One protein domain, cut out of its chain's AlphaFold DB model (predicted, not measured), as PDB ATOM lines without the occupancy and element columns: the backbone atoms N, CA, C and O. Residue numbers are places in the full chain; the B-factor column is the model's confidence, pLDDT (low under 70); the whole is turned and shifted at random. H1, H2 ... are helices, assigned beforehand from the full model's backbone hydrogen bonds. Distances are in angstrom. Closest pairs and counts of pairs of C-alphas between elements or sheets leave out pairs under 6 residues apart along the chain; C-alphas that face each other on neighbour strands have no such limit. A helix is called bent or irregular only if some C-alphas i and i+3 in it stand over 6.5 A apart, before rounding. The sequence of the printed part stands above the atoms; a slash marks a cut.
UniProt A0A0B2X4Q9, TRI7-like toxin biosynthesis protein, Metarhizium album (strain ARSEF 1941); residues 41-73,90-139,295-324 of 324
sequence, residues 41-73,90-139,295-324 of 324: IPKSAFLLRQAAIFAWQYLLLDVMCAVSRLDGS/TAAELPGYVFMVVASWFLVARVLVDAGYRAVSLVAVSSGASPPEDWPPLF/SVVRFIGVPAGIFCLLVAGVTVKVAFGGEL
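What this domain is: This is residues 41 to 73, 90 to 139 and 295 to 324 of the 324 residues of the protein "TRI7-like toxin biosynthesis protein" of Metarhizium album (strain ARSEF 1941) (UniProt A0A0B2X4Q9). A long helix, H1, forms the middle, with the arm H2b along one side of it and H4 along the other; the bent helix H2, whose two arms run nearly straight, diverges from H1 toward its H2a end, where residues 90 to 106 stick out free. The short helix H3 sits on H1 just before H4, and residues 127 to 139, with no named element, fold back after H2b. The 113 printed residues hold four named helices, H1 to H4 in order, and no named strand: all helix. The whole is elongated, 53 by 32 by 23 A, and only just loose, close to compact, with a radius of gyration of the C-alphas of 16.3 A.

How they stand to each other: H1, residues 43 to 72, is the hub. H2, residues 94 to 126, is one helix by its hydrogen bonds but bent, C-alphas 106 and 109 being 6.8 A apart; its arms are H2a, residues 94 to 106, and H2b, residues 109 to 126, at a shallow tilt of 16 degrees. H1 and H2b touch, opposite ways at a shallow tilt of 33 degrees, only just short of steep; their closest C-alphas, of Phe 54 and Ala 115, are 5.5 A apart. H3, residues 297 to 300, touches residues 59 to 66 of H1 alone, closest at the C-alphas of Val 63 and Val 297, 6.2 A. H4, residues 302 to 320, touches H1, opposite ways at a shallow tilt of 27 degrees; the closest C-alphas, of Arg 49 and Phe 320, are 5.9 A apart. H2b and H4 are apart. Every O i to N i+4 pair is within hydrogen-bond range in H1, H2a, H2b and H4; H3 is too short for one.

Where its parts are: H1 begins at C-alpha 43 (41.853, -65.036, 37.465) and is 43.2 A long. H2a is 17.9 A, H2b 25.9 A and H3 5.2 A. H4, 25.3 A, ends at C-alpha 320 (29.088, -67.314, 43.365).

The domain as a whole: The C-alphas farthest apart, of Thr 90 and Gly 128, are 54.9 A apart. Residues 74 to 89 and 140 to 294 are not printed, with C-alpha gaps of 24.4 A and 26.0 A. The link from H3 to H4 is tight. Residues 71 to 73 and 322 to 324 have pLDDT under 70.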
ATOM      1  N   ILE A  41      41.455 -59.221  41.474       88.44
ATOM      2  CA  ILE A  41      40.559 -60.382  41.468       88.44
ATOM      3  C   ILE A  41      41.329 -61.601  40.922       88.44
ATOM      4  O   ILE A  41      41.837 -61.547  39.799       88.44
ATOM      5  N   PRO A  42      41.387 -62.737  41.648       90.56
ATOM      6  CA  PRO A  42      42.068 -63.927  41.151       90.56
ATOM      7  C   PRO A  42      41.449 -64.420  39.838       90.56
ATOM      8  O   PRO A  42      40.245 -64.686  39.759       90.56
ATOM      9  N   LYS A  43      42.284 -64.591  38.803       91.88
ATOM     10  CA  LYS A  43      41.853 -65.036  37.465       91.88
ATOM     11  C   LYS A  43      41.051 -66.339  37.521       91.88
ATOM     12  O   LYS A  43      40.009 -66.438  36.879       91.88
ATOM     13  N   SER A  44      41.508 -67.322  38.296       92.25
ATOM     14  CA  SER A  44      40.828 -68.613  38.460       92.25
ATOM     15  C   SER A  44      39.448 -68.467  39.105       92.25
ATOM     16  O   SER A  44      38.479 -69.018  38.589       92.25
ATOM     17  N   ALA A  45      39.334 -67.675  40.176       91.62
ATOM     18  CA  ALA A  45      38.066 -67.419  40.857       91.62
ATOM     19  C   ALA A  45      37.060 -66.712  39.935       91.62
ATOM     20  O   ALA A  45      35.883 -67.078  39.891       91.62
ATOM     21  N   PHE A  46      37.524 -65.732  39.150       93.31
ATOM     22  CA  PHE A  46      36.692 -65.072  38.149       93.31
ATOM     23  C   PHE A  46      36.220 -66.050  37.068       93.31
ATOM     24  O   PHE A  46      35.019 -66.132  36.814       93.31
ATOM     25  N   LEU A  47      37.133 -66.809  36.453       95.81
ATOM     26  CA  LEU A  47      36.798 -67.750  35.381       95.81
ATOM     27  C   LEU A  47      35.831 -68.836  35.861       95.81
ATOM     28  O   LEU A  47      34.835 -69.089  35.189       95.81
ATOM     29  N   LEU A  48      36.068 -69.412  37.045       94.50
ATOM     30  CA  LEU A  48      35.177 -70.404  37.645       94.50
ATOM     31  C   LEU A  48      33.772 -69.832  37.843       94.50
ATOM     32  O   LEU A  48      32.787 -70.454  37.449       94.50
ATOM     33  N   ARG A  49      33.673 -68.612  38.384       92.88
ATOM     34  CA  ARG A  49      32.390 -67.930  38.544       92.88
ATOM     35  C   ARG A  49      31.678 -67.717  37.209       92.88
ATOM     36  O   ARG A  49      30.469 -67.931  37.122       92.88
ATOM     37  N   GLN A  50      32.391 -67.217  36.200       95.00
ATOM     38  CA  GLN A  50      31.799 -66.950  34.890       95.00
ATOM     39  C   GLN A  50      31.307 -68.239  34.233       95.00
ATOM     40  O   GLN A  50      30.182 -68.261  33.743       95.00
ATOM     41  N   ALA A  51      32.104 -69.307  34.295       96.12
ATOM     42  CA  ALA A  51      31.757 -70.614  33.751       96.12
ATOM     43  C   ALA A  51      30.547 -71.228  34.467       96.12
ATOM     44  O   ALA A  51      29.622 -71.681  33.803       96.12
ATOM     45  N   ALA A  52      30.506 -71.176  35.803       95.19
ATOM     46  CA  ALA A  52      29.394 -71.718  36.582       95.19
ATOM     47  C   ALA A  52      28.065 -71.011  36.267       95.19
ATOM     48  O   ALA A  52      27.049 -71.666  36.041       95.19
ATOM     49  N   ILE A  53      28.066 -69.674  36.202       94.88
ATOM     50  CA  ILE A  53      26.846 -68.922  35.881       94.88
ATOM     51  C   ILE A  53      26.452 -69.113  34.414       94.88
ATOM     52  O   ILE A  53      25.272 -69.287  34.131       94.88
ATOM     53  N   PHE A  54      27.418 -69.119  33.490       95.88
ATOM     54  CA  PHE A  54      27.154 -69.382  32.076       95.88
ATOM     55  C   PHE A  54      26.535 -70.772  31.865       95.88
ATOM     56  O   PHE A  54      25.533 -70.890  31.168       95.88
ATOM     57  N   ALA A  55      27.071 -71.807  32.517       95.31
ATOM     58  CA  ALA A  55      26.525 -73.161  32.454       95.31
ATOM     59  C   ALA A  55      25.094 -73.231  33.011       95.31
ATOM     60  O   ALA A  55      24.225 -73.856  32.408       95.31
ATOM     61  N   TRP A  56      24.819 -72.539  34.123       95.44
ATOM     62  CA  TRP A  56      23.464 -72.447  34.668       95.44
ATOM     63  C   TRP A  56      22.498 -71.722  33.718       95.44
ATOM     64  O   TRP A  56      21.387 -72.192  33.494       95.44
ATOM     65  N   GLN A  57      22.927 -70.610  33.115       95.06
ATOM     66  CA  GLN A  57      22.145 -69.859  32.126       95.06
ATOM     67  C   GLN A  57      21.847 -70.682  30.873       95.06
ATOM     68  O   GLN A  57      20.733 -70.642  30.359       95.06
ATOM     69  N   TYR A  58      22.827 -71.454  30.410       94.25
ATOM     70  CA  TYR A  58      22.656 -72.389  29.308       94.25
ATOM     71  C   TYR A  58      21.595 -73.441  29.643       94.25
ATOM     72  O   TYR A  58      20.650 -73.626  28.879       94.25
ATOM     73  N   LEU A  59      21.712 -74.087  30.810       94.62
ATOM     74  CA  LEU A  59      20.749 -75.091  31.264       94.62
ATOM     75  C   LEU A  59      19.343 -74.500  31.421       94.62
ATOM     76  O   LEU A  59      18.366 -75.147  31.061       94.62
ATOM     77  N   LEU A  60      19.230 -73.263  31.914       93.44
ATOM     78  CA  LEU A  60      17.957 -72.554  32.008       93.44
ATOM     79  C   LEU A  60      17.300 -72.407  30.631       93.44
ATOM     80  O   LEU A  60      16.136 -72.767  30.477       93.44
ATOM     81  N   LEU A  61      18.038 -71.908  29.635       91.12
ATOM     82  CA  LEU A  61      17.524 -71.750  28.271       91.12
ATOM     83  C   LEU A  61      17.132 -73.098  27.648       91.12
ATOM     84  O   LEU A  61      16.096 -73.186  26.992       91.12
ATOM     85  N   ASP A  62      17.919 -74.145  27.893       91.38
ATOM     86  CA  ASP A  62      17.646 -75.500  27.411       91.38
ATOM     87  C   ASP A  62      16.367 -76.094  28.028       91.38
ATOM     88  O   ASP A  62      15.491 -76.578  27.311       91.38
ATOM     89  N   VAL A  63      16.193 -75.973  29.351       91.25
ATOM     90  CA  VAL A  63      14.960 -76.380  30.048       91.25
ATOM     91  C   VAL A  63      13.757 -75.604  29.515       91.25
ATOM     92  O   VAL A  63      12.723 -76.210  29.243       91.25
ATOM     93  N   MET A  64      13.883 -74.289  29.316       87.38
ATOM     94  CA  MET A  64      12.803 -73.472  28.753       87.38
ATOM     95  C   MET A  64      12.415 -73.937  27.345       87.38
ATOM     96  O   MET A  64      11.229 -74.126  27.080       87.38
ATOM     97  N   CYS A  65      13.394 -74.190  26.468       84.00
ATOM     98  CA  CYS A  65      13.152 -74.769  25.145       84.00
ATOM     99  C   CYS A  65      12.436 -76.121  25.233       84.00
ATOM    100  O   CYS A  65      11.474 -76.353  24.504       84.00
ATOM    101  N   ALA A  66      12.898 -77.016  26.107       85.88
ATOM    102  CA  ALA A  66      12.338 -78.354  26.238       85.88
ATOM    103  C   ALA A  66      10.893 -78.328  26.760       85.88
ATOM    104  O   ALA A  66      10.038 -79.017  26.208       85.88
ATOM    105  N   VAL A  67      10.595 -77.493  27.761       84.69
ATOM    106  CA  VAL A  67       9.232 -77.316  28.291       84.69
ATOM    107  C   VAL A  67       8.305 -76.722  27.230       84.69
ATOM    108  O   VAL A  67       7.230 -77.265  26.999       84.69
ATOM    109  N   SER A  68       8.738 -75.681  26.506       78.94
ATOM    110  CA  SER A  68       7.922 -75.091  25.433       78.94
ATOM    111  C   SER A  68       7.588 -76.089  24.317       78.94
ATOM    112  O   SER A  68       6.514 -76.006  23.726       78.94
ATOM    113  N   ARG A  69       8.468 -77.062  24.041       76.44
ATOM    114  CA  ARG A  69       8.185 -78.151  23.087       76.44
ATOM    115  C   ARG A  69       7.120 -79.111  23.596       76.44
ATOM    116  O   ARG A  69       6.272 -79.519  22.811       76.44
ATOM    117  N   LEU A  70       7.164 -79.466  24.882       75.06
ATOM    118  CA  LEU A  70       6.147 -80.326  25.486       75.06
ATOM    119  C   LEU A  70       4.769 -79.664  25.404       75.06
ATOM    120  O   LEU A  70       3.826 -80.290  24.922       75.06
ATOM    121  N   ASP A  71       4.687 -78.380  25.758       67.19
ATOM    122  CA  ASP A  71       3.441 -77.611  25.692       67.19
ATOM    123  C   ASP A  71       2.922 -77.476  24.249       67.19
ATOM    124  O   ASP A  71       1.731 -77.665  24.000       67.19
ATOM    125  N   GLY A  72       3.809 -77.216  23.279       58.56
ATOM    126  CA  GLY A  72       3.457 -77.107  21.857       58.56
ATOM    127  C   GLY A  72       3.063 -78.431  21.189       58.56
ATOM    128  O   GLY A  72       2.384 -78.422  20.166       58.56
ATOM    129  N   SER A  73       3.456 -79.571  21.764       51.59
ATOM    130  CA  SER A  73       3.107 -80.913  21.270       51.59
ATOM    131  C   SER A  73       1.771 -81.455  21.798       51.59
ATOM    132  O   SER A  73       1.339 -82.529  21.380       51.59
ATOM    133  N   THR A  90      -8.791 -61.001  26.571       71.06
ATOM    134  CA  THR A  90      -9.854 -61.178  27.554       71.06
ATOM    135  C   THR A  90      -9.268 -61.021  28.960       71.06
ATOM    136  O   THR A  90      -8.087 -61.293  29.187       71.06
ATOM    137  N   ALA A  91     -10.076 -60.598  29.938       74.69
ATOM    138  CA  ALA A  91      -9.615 -60.482  31.327       74.69
ATOM    139  C   ALA A  91      -9.004 -61.799  31.857       74.69
ATOM    140  O   ALA A  91      -8.093 -61.768  32.681       74.69
ATOM    141  N   ALA A  92      -9.453 -62.942  31.324       78.62
ATOM    142  CA  ALA A  92      -8.936 -64.271  31.637       78.62
ATOM    143  C   ALA A  92      -7.500 -64.525  31.128       78.62
ATOM    144  O   ALA A  92      -6.752 -65.269  31.756       78.62
ATOM    145  N   GLU A  93      -7.080 -63.896  30.028       80.88
ATOM    146  CA  GLU A  93      -5.748 -64.085  29.423       80.88
ATOM    147  C   GLU A  93      -4.698 -63.106  29.971       80.88
ATOM    148  O   GLU A  93      -3.490 -63.304  29.794       80.88
ATOM    149  N   LEU A  94      -5.144 -62.045  30.652       84.00
ATOM    150  CA  LEU A  94      -4.280 -60.987  31.166       84.00
ATOM    151  C   LEU A  94      -3.162 -61.504  32.097       84.00
ATOM    152  O   LEU A  94      -2.020 -61.081  31.899       84.00
ATOM    153  N   PRO A  95      -3.404 -62.427  33.053       87.75
ATOM    154  CA  PRO A  95      -2.339 -62.930  33.923       87.75
ATOM    155  C   PRO A  95      -1.226 -63.647  33.150       87.75
ATOM    156  O   PRO A  95      -0.046 -63.375  33.374       87.75
ATOM    157  N   GLY A  96      -1.593 -64.512  32.197       84.44
ATOM    158  CA  GLY A  96      -0.633 -65.222  31.350       84.44
ATOM    159  C   GLY A  96       0.170 -64.264  30.469       84.44
ATOM    160  O   GLY A  96       1.387 -64.401  30.343       84.44
ATOM    161  N   TYR A  97      -0.486 -63.234  29.928       84.50
ATOM    162  CA  TYR A  97       0.170 -62.186  29.153       84.50
ATOM    163  C   TYR A  97       1.178 -61.373  29.981       84.50
ATOM    164  O   TYR A  97       2.313 -61.164  29.550       84.50
ATOM    165  N   VAL A  98       0.793 -60.935  31.181       90.00
ATOM    166  CA  VAL A  98       1.686 -60.186  32.078       90.00
ATOM    167  C   VAL A  98       2.873 -61.054  32.493       90.00
ATOM    168  O   VAL A  98       4.016 -60.602  32.407       90.00
ATOM    169  N   PHE A  99       2.628 -62.313  32.868       89.62
ATOM    170  CA  PHE A  99       3.690 -63.269  33.182       89.62
ATOM    171  C   PHE A  99       4.667 -63.423  32.012       89.62
ATOM    172  O   PHE A  99       5.879 -63.322  32.196       89.62
ATOM    173  N   MET A 100       4.142 -63.589  30.798       85.62
ATOM    174  CA  MET A 100       4.928 -63.705  29.576       85.62
ATOM    175  C   MET A 100       5.841 -62.487  29.359       85.62
ATOM    176  O   MET A 100       7.024 -62.660  29.068       85.62
ATOM    177  N   VAL A 101       5.315 -61.268  29.502       89.06
ATOM    178  CA  VAL A 101       6.093 -60.027  29.347       89.06
ATOM    179  C   VAL A 101       7.183 -59.930  30.412       89.06
ATOM    180  O   VAL A 101       8.340 -59.654  30.084       89.06
ATOM    181  N   VAL A 102       6.838 -60.187  31.676       91.88
ATOM    182  CA  VAL A 102       7.792 -60.149  32.792       91.88
ATOM    183  C   VAL A 102       8.906 -61.171  32.572       91.88
ATOM    184  O   VAL A 102      10.077 -60.802  32.627       91.88
ATOM    185  N   ALA A 103       8.569 -62.417  32.237       90.12
ATOM    186  CA  ALA A 103       9.546 -63.460  31.944       90.12
ATOM    187  C   ALA A 103      10.430 -63.094  30.740       90.12
ATOM    188  O   ALA A 103      11.647 -63.259  30.795       90.12
ATOM    189  N   SER A 104       9.861 -62.535  29.669       89.38
ATOM    190  CA  SER A 104      10.640 -62.124  28.497       89.38
ATOM    191  C   SER A 104      11.693 -61.061  28.827       89.38
ATOM    192  O   SER A 104      12.834 -61.202  28.392       89.38
ATOM    193  N   TRP A 105      11.356 -60.035  29.613       91.44
ATOM    194  CA  TRP A 105      12.291 -58.947  29.932       91.44
ATOM    195  C   TRP A 105      13.229 -59.261  31.097       91.44
ATOM    196  O   TRP A 105      14.433 -59.026  30.997       91.44
ATOM    197  N   PHE A 106      12.698 -59.770  32.207       92.19
ATOM    198  CA  PHE A 106      13.476 -59.965  33.432       92.19
ATOM    199  C   PHE A 106      14.289 -61.259  33.427       92.19
ATOM    200  O   PHE A 106      15.320 -61.307  34.095       92.19
ATOM    201  N   LEU A 107      13.862 -62.269  32.660       91.31
ATOM    202  CA  LEU A 107      14.526 -63.566  32.592       91.31
ATOM    203  C   LEU A 107      15.176 -63.798  31.224       91.31
ATOM    204  O   LEU A 107      16.398 -63.772  31.127       91.31
ATOM    205  N   VAL A 108      14.393 -63.975  30.157       89.75
ATOM    206  CA  VAL A 108      14.904 -64.463  28.859       89.75
ATOM    207  C   VAL A 108      15.898 -63.495  28.226       89.75
ATOM    208  O   VAL A 108      17.041 -63.865  27.965       89.75
ATOM    209  N   ALA A 109      15.498 -62.240  28.004       91.00
ATOM    210  CA  ALA A 109      16.358 -61.250  27.362       91.00
ATOM    211  C   ALA A 109      17.607 -60.951  28.208       91.00
ATOM    212  O   ALA A 109      18.709 -60.845  27.670       91.00
ATOM    213  N   ARG A 110      17.453 -60.892  29.539       92.81
ATOM    214  CA  ARG A 110      18.577 -60.765  30.474       92.81
ATOM    215  C   ARG A 110      19.567 -61.915  30.304       92.81
ATOM    216  O   ARG A 110      20.755 -61.661  30.141       92.81
ATOM    217  N   VAL A 111      19.087 -63.156  30.348       93.19
ATOM    218  CA  VAL A 111      19.922 -64.362  30.280       93.19
ATOM    219  C   VAL A 111      20.639 -64.461  28.939       93.19
ATOM    220  O   VAL A 111      21.837 -64.713  28.936       93.19
ATOM    221  N   LEU A 112      19.961 -64.195  27.819       91.00
ATOM    222  CA  LEU A 112      20.583 -64.221  26.488       91.00
ATOM    223  C   LEU A 112      21.743 -63.223  26.376       91.00
ATOM    224  O   LEU A 112      22.835 -63.576  25.928       91.00
ATOM    225  N   VAL A 113      21.528 -61.982  26.818       93.50
ATOM    226  CA  VAL A 113      22.558 -60.937  26.754       93.50
ATOM    227  C   VAL A 113      23.686 -61.207  27.762       93.50
ATOM    228  O   VAL A 113      24.862 -61.065  27.419       93.50
ATOM    229  N   ASP A 114      23.360 -61.618  28.993       94.81
ATOM    230  CA  ASP A 114      24.357 -61.913  30.029       94.81
ATOM    231  C   ASP A 114      25.203 -63.136  29.649       94.81
ATOM    232  O   ASP A 114      26.424 -63.063  29.737       94.81
ATOM    233  N   ALA A 115      24.606 -64.212  29.130       94.25
ATOM    234  CA  ALA A 115      25.336 -65.402  28.692       94.25
ATOM    235  C   ALA A 115      26.353 -65.073  27.588       94.25
ATOM    236  O   ALA A 115      27.514 -65.480  27.681       94.25
ATOM    237  N   GLY A 116      25.963 -64.271  26.589       93.19
ATOM    238  CA  GLY A 116      26.877 -63.800  25.546       93.19
ATOM    239  C   GLY A 116      28.042 -62.989  26.119       93.19
ATOM    240  O   GLY A 116      29.206 -63.253  25.818       93.19
ATOM    241  N   TYR A 117      27.752 -62.053  27.022       94.44
ATOM    242  CA  TYR A 117      28.779 -61.272  27.712       94.44
ATOM    243  C   TYR A 117      29.748 -62.146  28.523       94.44
ATOM    244  O   TYR A 117      30.961 -61.921  28.492       94.44
ATOM    245  N   ARG A 118      29.244 -63.179  29.206       95.12
ATOM    246  CA  ARG A 118      30.076 -64.121  29.967       95.12
ATOM    247  C   ARG A 118      30.961 -64.961  29.072       95.12
ATOM    248  O   ARG A 118      32.142 -65.092  29.388       95.12
ATOM    249  N   ALA A 119      30.431 -65.473  27.964       95.19
ATOM    250  CA  ALA A 119      31.206 -66.227  26.986       95.19
ATOM    251  C   ALA A 119      32.394 -65.400  26.468       95.19
ATOM    252  O   ALA A 119      33.534 -65.866  26.499       95.19
ATOM    253  N   VAL A 120      32.159 -64.134  26.101       94.25
ATOM    254  CA  VAL A 120      33.241 -63.227  25.684       94.25
ATOM    255  C   VAL A 120      34.224 -62.977  26.835       94.25
ATOM    256  O   VAL A 120      35.433 -63.036  26.618       94.25
ATOM    257  N   SER A 121      33.740 -62.773  28.067       94.62
ATOM    258  CA  SER A 121      34.612 -62.569  29.235       94.62
ATOM    259  C   SER A 121      35.514 -63.776  29.523       94.62
ATOM    260  O   SER A 121      36.687 -63.606  29.851       94.62
ATOM    261  N   LEU A 122      34.997 -64.998  29.348       96.56
ATOM    262  CA  LEU A 122      35.747 -66.239  29.534       96.56
ATOM    263  C   LEU A 122      36.901 -66.320  28.536       96.56
ATOM    264  O   LEU A 122      38.037 -66.571  28.937       96.56
ATOM    265  N   VAL A 123      36.641 -66.043  27.257       95.56
ATOM    266  CA  VAL A 123      37.666 -66.036  26.200       95.56
ATOM    267  C   VAL A 123      38.690 -64.920  26.436       95.56
ATOM    268  O   VAL A 123      39.898 -65.157  26.403       95.56
ATOM    269  N   ALA A 124      38.231 -63.705  26.734       92.81
ATOM    270  CA  ALA A 124      39.099 -62.542  26.885       92.81
ATOM    271  C   ALA A 124      40.014 -62.625  28.121       92.81
ATOM    272  O   ALA A 124      41.178 -62.224  28.057       92.81
ATOM    273  N   VAL A 125      39.520 -63.161  29.241       94.31
ATOM    274  CA  VAL A 125      40.310 -63.314  30.471       94.31
ATOM    275  C   VAL A 125      41.200 -64.557  30.411       94.31
ATOM    276  O   VAL A 125      42.359 -64.500  30.835       94.31
ATOM    277  N   SER A 126      40.723 -65.678  29.853       95.75
ATOM    278  CA  SER A 126      41.538 -66.897  29.705       95.75
ATOM    279  C   SER A 126      42.760 -66.663  28.811       95.75
ATOM    280  O   SER A 126      43.868 -66.997  29.233       95.75
ATOM    281  N   SER A 127      42.588 -65.971  27.681       94.06
ATOM    282  CA  SER A 127      43.670 -65.570  26.764       94.06
ATOM    283  C   SER A 127      44.582 -64.452  27.292       94.06
ATOM    284  O   SER A 127      45.626 -64.183  26.708       94.06
ATOM    285  N   GLY A 128      44.214 -63.782  28.393       89.56
ATOM    286  CA  GLY A 128      44.978 -62.655  28.946       89.56
ATOM    287  C   GLY A 128      44.815 -61.336  28.177       89.56
ATOM    288  O   GLY A 128      45.551 -60.378  28.444       89.56
ATOM    289  N   ALA A 129      43.850 -61.256  27.253       88.50
ATOM    290  CA  ALA A 129      43.541 -60.042  26.499       88.50
ATOM    291  C   ALA A 129      43.100 -58.894  27.427       88.50
ATOM    292  O   ALA A 129      43.549 -57.755  27.265       88.50
ATOM    293  N   SER A 130      42.299 -59.210  28.449       89.62
ATOM    294  CA  SER A 130      41.817 -58.256  29.459       89.62
ATOM    295  C   SER A 130      41.809 -58.871  30.865       89.62
ATOM    296  O   SER A 130      41.677 -60.091  30.996       89.62
ATOM    297  N   PRO A 131      41.996 -58.059  31.917       90.25
ATOM    298  CA  PRO A 131      41.946 -58.511  33.301       90.25
ATOM    299  C   PRO A 131      40.489 -58.678  33.797       90.25
ATOM    300  O   PRO A 131      39.582 -58.056  33.240       90.25
ATOM    301  N   PRO A 132      40.228 -59.502  34.833       91.69
ATOM    302  CA  PRO A 132      38.889 -59.706  35.408       91.69
ATOM    303  C   PRO A 132      38.121 -58.427  35.784       91.69
ATOM    304  O   PRO A 132      36.895 -58.392  35.690       91.69
ATOM    305  N   GLU A 133      38.835 -57.387  36.207       89.38
ATOM    306  CA  GLU A 133      38.307 -56.102  36.675       89.38
ATOM    307  C   GLU A 133      37.594 -55.311  35.573       89.38
ATOM    308  O   GLU A 133      36.690 -54.525  35.864       89.38
ATOM    309  N   ASP A 134      37.949 -55.552  34.308       89.88
ATOM    310  CA  ASP A 134      37.306 -54.922  33.150       89.88
ATOM    311  C   ASP A 134      35.926 -55.535  32.853       89.88
ATOM    312  O   ASP A 134      35.168 -55.011  32.029       89.88
ATOM    313  N   TRP A 135      35.569 -56.618  33.556       91.88
ATOM    314  CA  TRP A 135      34.348 -57.386  33.342       91.88
ATOM    315  C   TRP A 135      33.381 -57.373  34.543       91.88
ATOM    316  O   TRP A 135      32.925 -58.443  34.979       91.88
ATOM    317  N   PRO A 136      32.964 -56.198  35.058       92.12
ATOM    318  CA  PRO A 136      31.955 -56.127  36.109       92.12
ATOM    319  C   PRO A 136      30.618 -56.701  35.625       92.12
ATOM    320  O   PRO A 136      30.375 -56.730  34.409       92.12
ATOM    321  N   PRO A 137      29.724 -57.134  36.539       92.69
ATOM    322  CA  PRO A 137      28.430 -57.694  36.161       92.69
ATOM    323  C   PRO A 137      27.691 -56.803  35.162       92.69
ATOM    324  O   PRO A 137      27.779 -55.570  35.205       92.69
ATOM    325  N   LEU A 138      27.024 -57.434  34.200       92.75
ATOM    326  CA  LEU A 138      26.434 -56.704  33.090       92.75
ATOM    327  C   LEU A 138      25.146 -55.986  33.492       92.75
ATOM    328  O   LEU A 138      24.941 -54.828  33.126       92.75
ATOM    329  N   PHE A 139      24.320 -56.683  34.262       94.19
ATOM    330  CA  PHE A 139      23.061 -56.199  34.795       94.19
ATOM    331  C   PHE A 139      23.179 -55.922  36.292       94.19
ATOM    332  O   PHE A 139      23.937 -56.590  37.001       94.19
ATOM    333  N   SER A 295      21.029 -79.578  23.174       88.00
ATOM    334  CA  SER A 295      20.127 -79.784  24.311       88.00
ATOM    335  C   SER A 295      20.620 -80.916  25.214       88.00
ATOM    336  O   SER A 295      20.579 -82.081  24.827       88.00
ATOM    337  N   VAL A 296      21.054 -80.584  26.430       89.62
ATOM    338  CA  VAL A 296      21.363 -81.535  27.511       89.62
ATOM    339  C   VAL A 296      20.077 -82.176  28.023       89.62
ATOM    340  O   VAL A 296      20.025 -83.386  28.245       89.62
ATOM    341  N   VAL A 297      19.012 -81.381  28.156       90.62
ATOM    342  CA  VAL A 297      17.698 -81.820  28.644       90.62
ATOM    343  C   VAL A 297      17.091 -82.893  27.740       90.62
ATOM    344  O   VAL A 297      16.408 -83.788  28.234       90.62
ATOM    345  N   ARG A 298      17.399 -82.880  26.438       87.50
ATOM    346  CA  ARG A 298      17.008 -83.952  25.512       87.50
ATOM    347  C   ARG A 298      17.568 -85.324  25.904       87.50
ATOM    348  O   ARG A 298      16.920 -86.324  25.619       87.50
ATOM    349  N   PHE A 299      18.736 -85.380  26.544       90.06
ATOM    350  CA  PHE A 299      19.372 -86.637  26.951       90.06
ATOM    351  C   PHE A 299      18.950 -87.094  28.350       90.06
ATOM    352  O   PHE A 299      18.774 -88.287  28.570       90.06
ATOM    353  N   ILE A 300      18.789 -86.159  29.293       92.25
ATOM    354  CA  ILE A 300      18.491 -86.482  30.703       92.25
ATOM    355  C   ILE A 300      16.995 -86.431  31.049       92.25
ATOM    356  O   ILE A 300      16.590 -86.905  32.107       92.25
ATOM    357  N   GLY A 301      16.169 -85.862  30.171       91.94
ATOM    358  CA  GLY A 301      14.741 -85.641  30.388       91.94
ATOM    359  C   GLY A 301      14.425 -84.341  31.139       91.94
ATOM    360  O   GLY A 301      15.217 -83.830  31.933       91.94
ATOM    361  N   VAL A 302      13.222 -83.803  30.903       91.38
ATOM    362  CA  VAL A 302      12.762 -82.523  31.481       91.38
ATOM    363  C   VAL A 302      12.745 -82.519  33.017       91.38
ATOM    364  O   VAL A 302      13.287 -81.570  33.586       91.38
ATOM    365  N   PRO A 303      12.222 -83.546  33.723       93.62
ATOM    366  CA  PRO A 303      12.225 -83.548  35.188       93.62
ATOM    367  C   PRO A 303      13.636 -83.468  35.788       93.62
ATOM    368  O   PRO A 303      13.881 -82.672  36.696       93.62
ATOM    369  N   ALA A 304      14.587 -84.233  35.238       93.44
ATOM    370  CA  ALA A 304      15.981 -84.202  35.674       93.44
ATOM    371  C   ALA A 304      16.648 -82.857  35.349       93.44
ATOM    372  O   ALA A 304      17.384 -82.319  36.178       93.44
ATOM    373  N   GLY A 305      16.352 -82.279  34.180       93.38
ATOM    374  CA  GLY A 305      16.809 -80.944  33.792       93.38
ATOM    375  C   GLY A 305      16.348 -79.852  34.758       93.38
ATOM    376  O   GLY A 305      17.168 -79.055  35.213       93.38
ATOM    377  N   ILE A 306      15.063 -79.853  35.136       93.75
ATOM    378  CA  ILE A 306      14.502 -78.919  36.126       93.75
ATOM    379  C   ILE A 306      15.176 -79.107  37.490       93.75
ATOM    380  O   ILE A 306      15.586 -78.127  38.110       93.75
ATOM    381  N   PHE A 307      15.342 -80.349  37.951       94.38
ATOM    382  CA  PHE A 307      16.028 -80.624  39.213       94.38
ATOM    383  C   PHE A 307      17.464 -80.076  39.212       94.38
ATOM    384  O   PHE A 307      17.846 -79.331  40.117       94.38
ATOM    385  N   CYS A 308      18.235 -80.366  38.159       93.75
ATOM    386  CA  CYS A 308      19.598 -79.858  38.001       93.75
ATOM    387  C   CYS A 308      19.629 -78.327  37.981       93.75
ATOM    388  O   CYS A 308      20.475 -77.724  38.638       93.75
ATOM    389  N   LEU A 309      18.691 -77.692  37.274       94.31
ATOM    390  CA  LEU A 309      18.572 -76.240  37.192       94.31
ATOM    391  C   LEU A 309      18.353 -75.600  38.569       94.31
ATOM    392  O   LEU A 309      18.991 -74.593  38.885       94.31
ATOM    393  N   LEU A 310      17.475 -76.183  39.389       94.06
ATOM    394  CA  LEU A 310      17.176 -75.689  40.734       94.06
ATOM    395  C   LEU A 310      18.382 -75.838  41.669       94.06
ATOM    396  O   LEU A 310      18.785 -74.867  42.314       94.06
ATOM    397  N   VAL A 311      19.006 -77.020  41.696       93.19
ATOM    398  CA  VAL A 311      20.183 -77.301  42.539       93.19
ATOM    399  C   VAL A 311      21.380 -76.434  42.130       93.19
ATOM    400  O   VAL A 311      22.016 -75.791  42.974       93.19
ATOM    401  N   ALA A 312      21.668 -76.356  40.829       92.06
ATOM    402  CA  ALA A 312      22.730 -75.510  40.297       92.06
ATOM    403  C   ALA A 312      22.438 -74.024  40.541       92.06
ATOM    404  O   ALA A 312      23.355 -73.271  40.860       92.06
ATOM    405  N   GLY A 313      21.169 -73.607  40.478       90.81
ATOM    406  CA  GLY A 313      20.748 -72.251  40.818       90.81
ATOM    407  C   GLY A 313      21.100 -71.902  42.259       90.81
ATOM    408  O   GLY A 313      21.849 -70.960  42.503       90.81
ATOM    409  N   VAL A 314      20.658 -72.700  43.233       90.50
ATOM    410  CA  VAL A 314      21.006 -72.467  44.648       90.50
ATOM    411  C   VAL A 314      22.524 -72.379  44.833       90.50
ATOM    412  O   VAL A 314      23.015 -71.433  45.455       90.50
ATOM    413  N   THR A 315      23.272 -73.292  44.210       88.62
ATOM    414  CA  THR A 315      24.740 -73.299  44.244       88.62
ATOM    415  C   THR A 315      25.327 -72.003  43.680       88.62
ATOM    416  O   THR A 315      26.171 -71.375  44.315       88.62
ATOM    417  N   VAL A 316      24.847 -71.541  42.524       89.88
ATOM    418  CA  VAL A 316      25.290 -70.290  41.898       89.88
ATOM    419  C   VAL A 316      24.982 -69.066  42.758       89.88
ATOM    420  O   VAL A 316      25.816 -68.164  42.890       89.88
ATOM    421  N   LYS A 317      23.805 -69.016  43.375       87.50
ATOM    422  CA  LYS A 317      23.435 -67.901  44.247       87.50
ATOM    423  C   LYS A 317      24.325 -67.844  45.486       87.50
ATOM    424  O   LYS A 317      24.836 -66.775  45.810       87.50
ATOM    425  N   VAL A 318      24.527 -68.985  46.148       86.00
ATOM    426  CA  VAL A 318      25.242 -69.074  47.429       86.00
ATOM    427  C   VAL A 318      26.757 -68.982  47.242       86.00
ATOM    428  O   VAL A 318      27.393 -68.143  47.871       86.00
ATOM    429  N   ALA A 319      27.341 -69.796  46.361       84.38
ATOM    430  CA  ALA A 319      28.795 -69.879  46.200       84.38
ATOM    431  C   ALA A 319      29.369 -68.737  45.350       84.38
ATOM    432  O   ALA A 319      30.495 -68.291  45.567       84.38
ATOM    433  N   PHE A 320      28.597 -68.248  44.376       83.06
ATOM    434  CA  PHE A 320      29.088 -67.314  43.365       83.06
ATOM    435  C   PHE A 320      28.434 -65.926  43.427       83.06
ATOM    436  O   PHE A 320      28.817 -65.034  42.662       83.06
ATOM    437  N   GLY A 321      27.466 -65.703  44.324       78.06
ATOM    438  CA  GLY A 321      26.749 -64.428  44.422       78.06
ATOM    439  C   GLY A 321      26.104 -64.035  43.093       78.06
ATOM    440  O   GLY A 321      26.213 -62.885  42.657       78.06
ATOM    441  N   GLY A 322      25.564 -65.012  42.361       67.44
ATOM    442  CA  GLY A 322      24.787 -64.748  41.156       67.44
ATOM    443  C   GLY A 322      23.456 -64.096  41.522       67.44
ATOM    444  O   GLY A 322      22.700 -64.647  42.318       67.44
ATOM    445  N   GLU A 323      23.156 -62.935  40.938       67.81
ATOM    446  CA  GLU A 323      21.771 -62.472  40.852       67.81
ATOM    447  C   GLU A 323      21.074 -63.301  39.768       67.81
ATOM    448  O   GLU A 323      21.216 -63.007  38.574       67.81
ATOM    449  N   LEU A 324      20.424 -64.378  40.219       59.25
ATOM    450  CA  LEU A 324      19.558 -65.250  39.425       59.25
ATOM    451  C   LEU A 324      18.220 -64.574  39.164       59.25
ATOM    452  O   LEU A 324      17.675 -64.007  40.141       59.25
TER     453      LEU A 324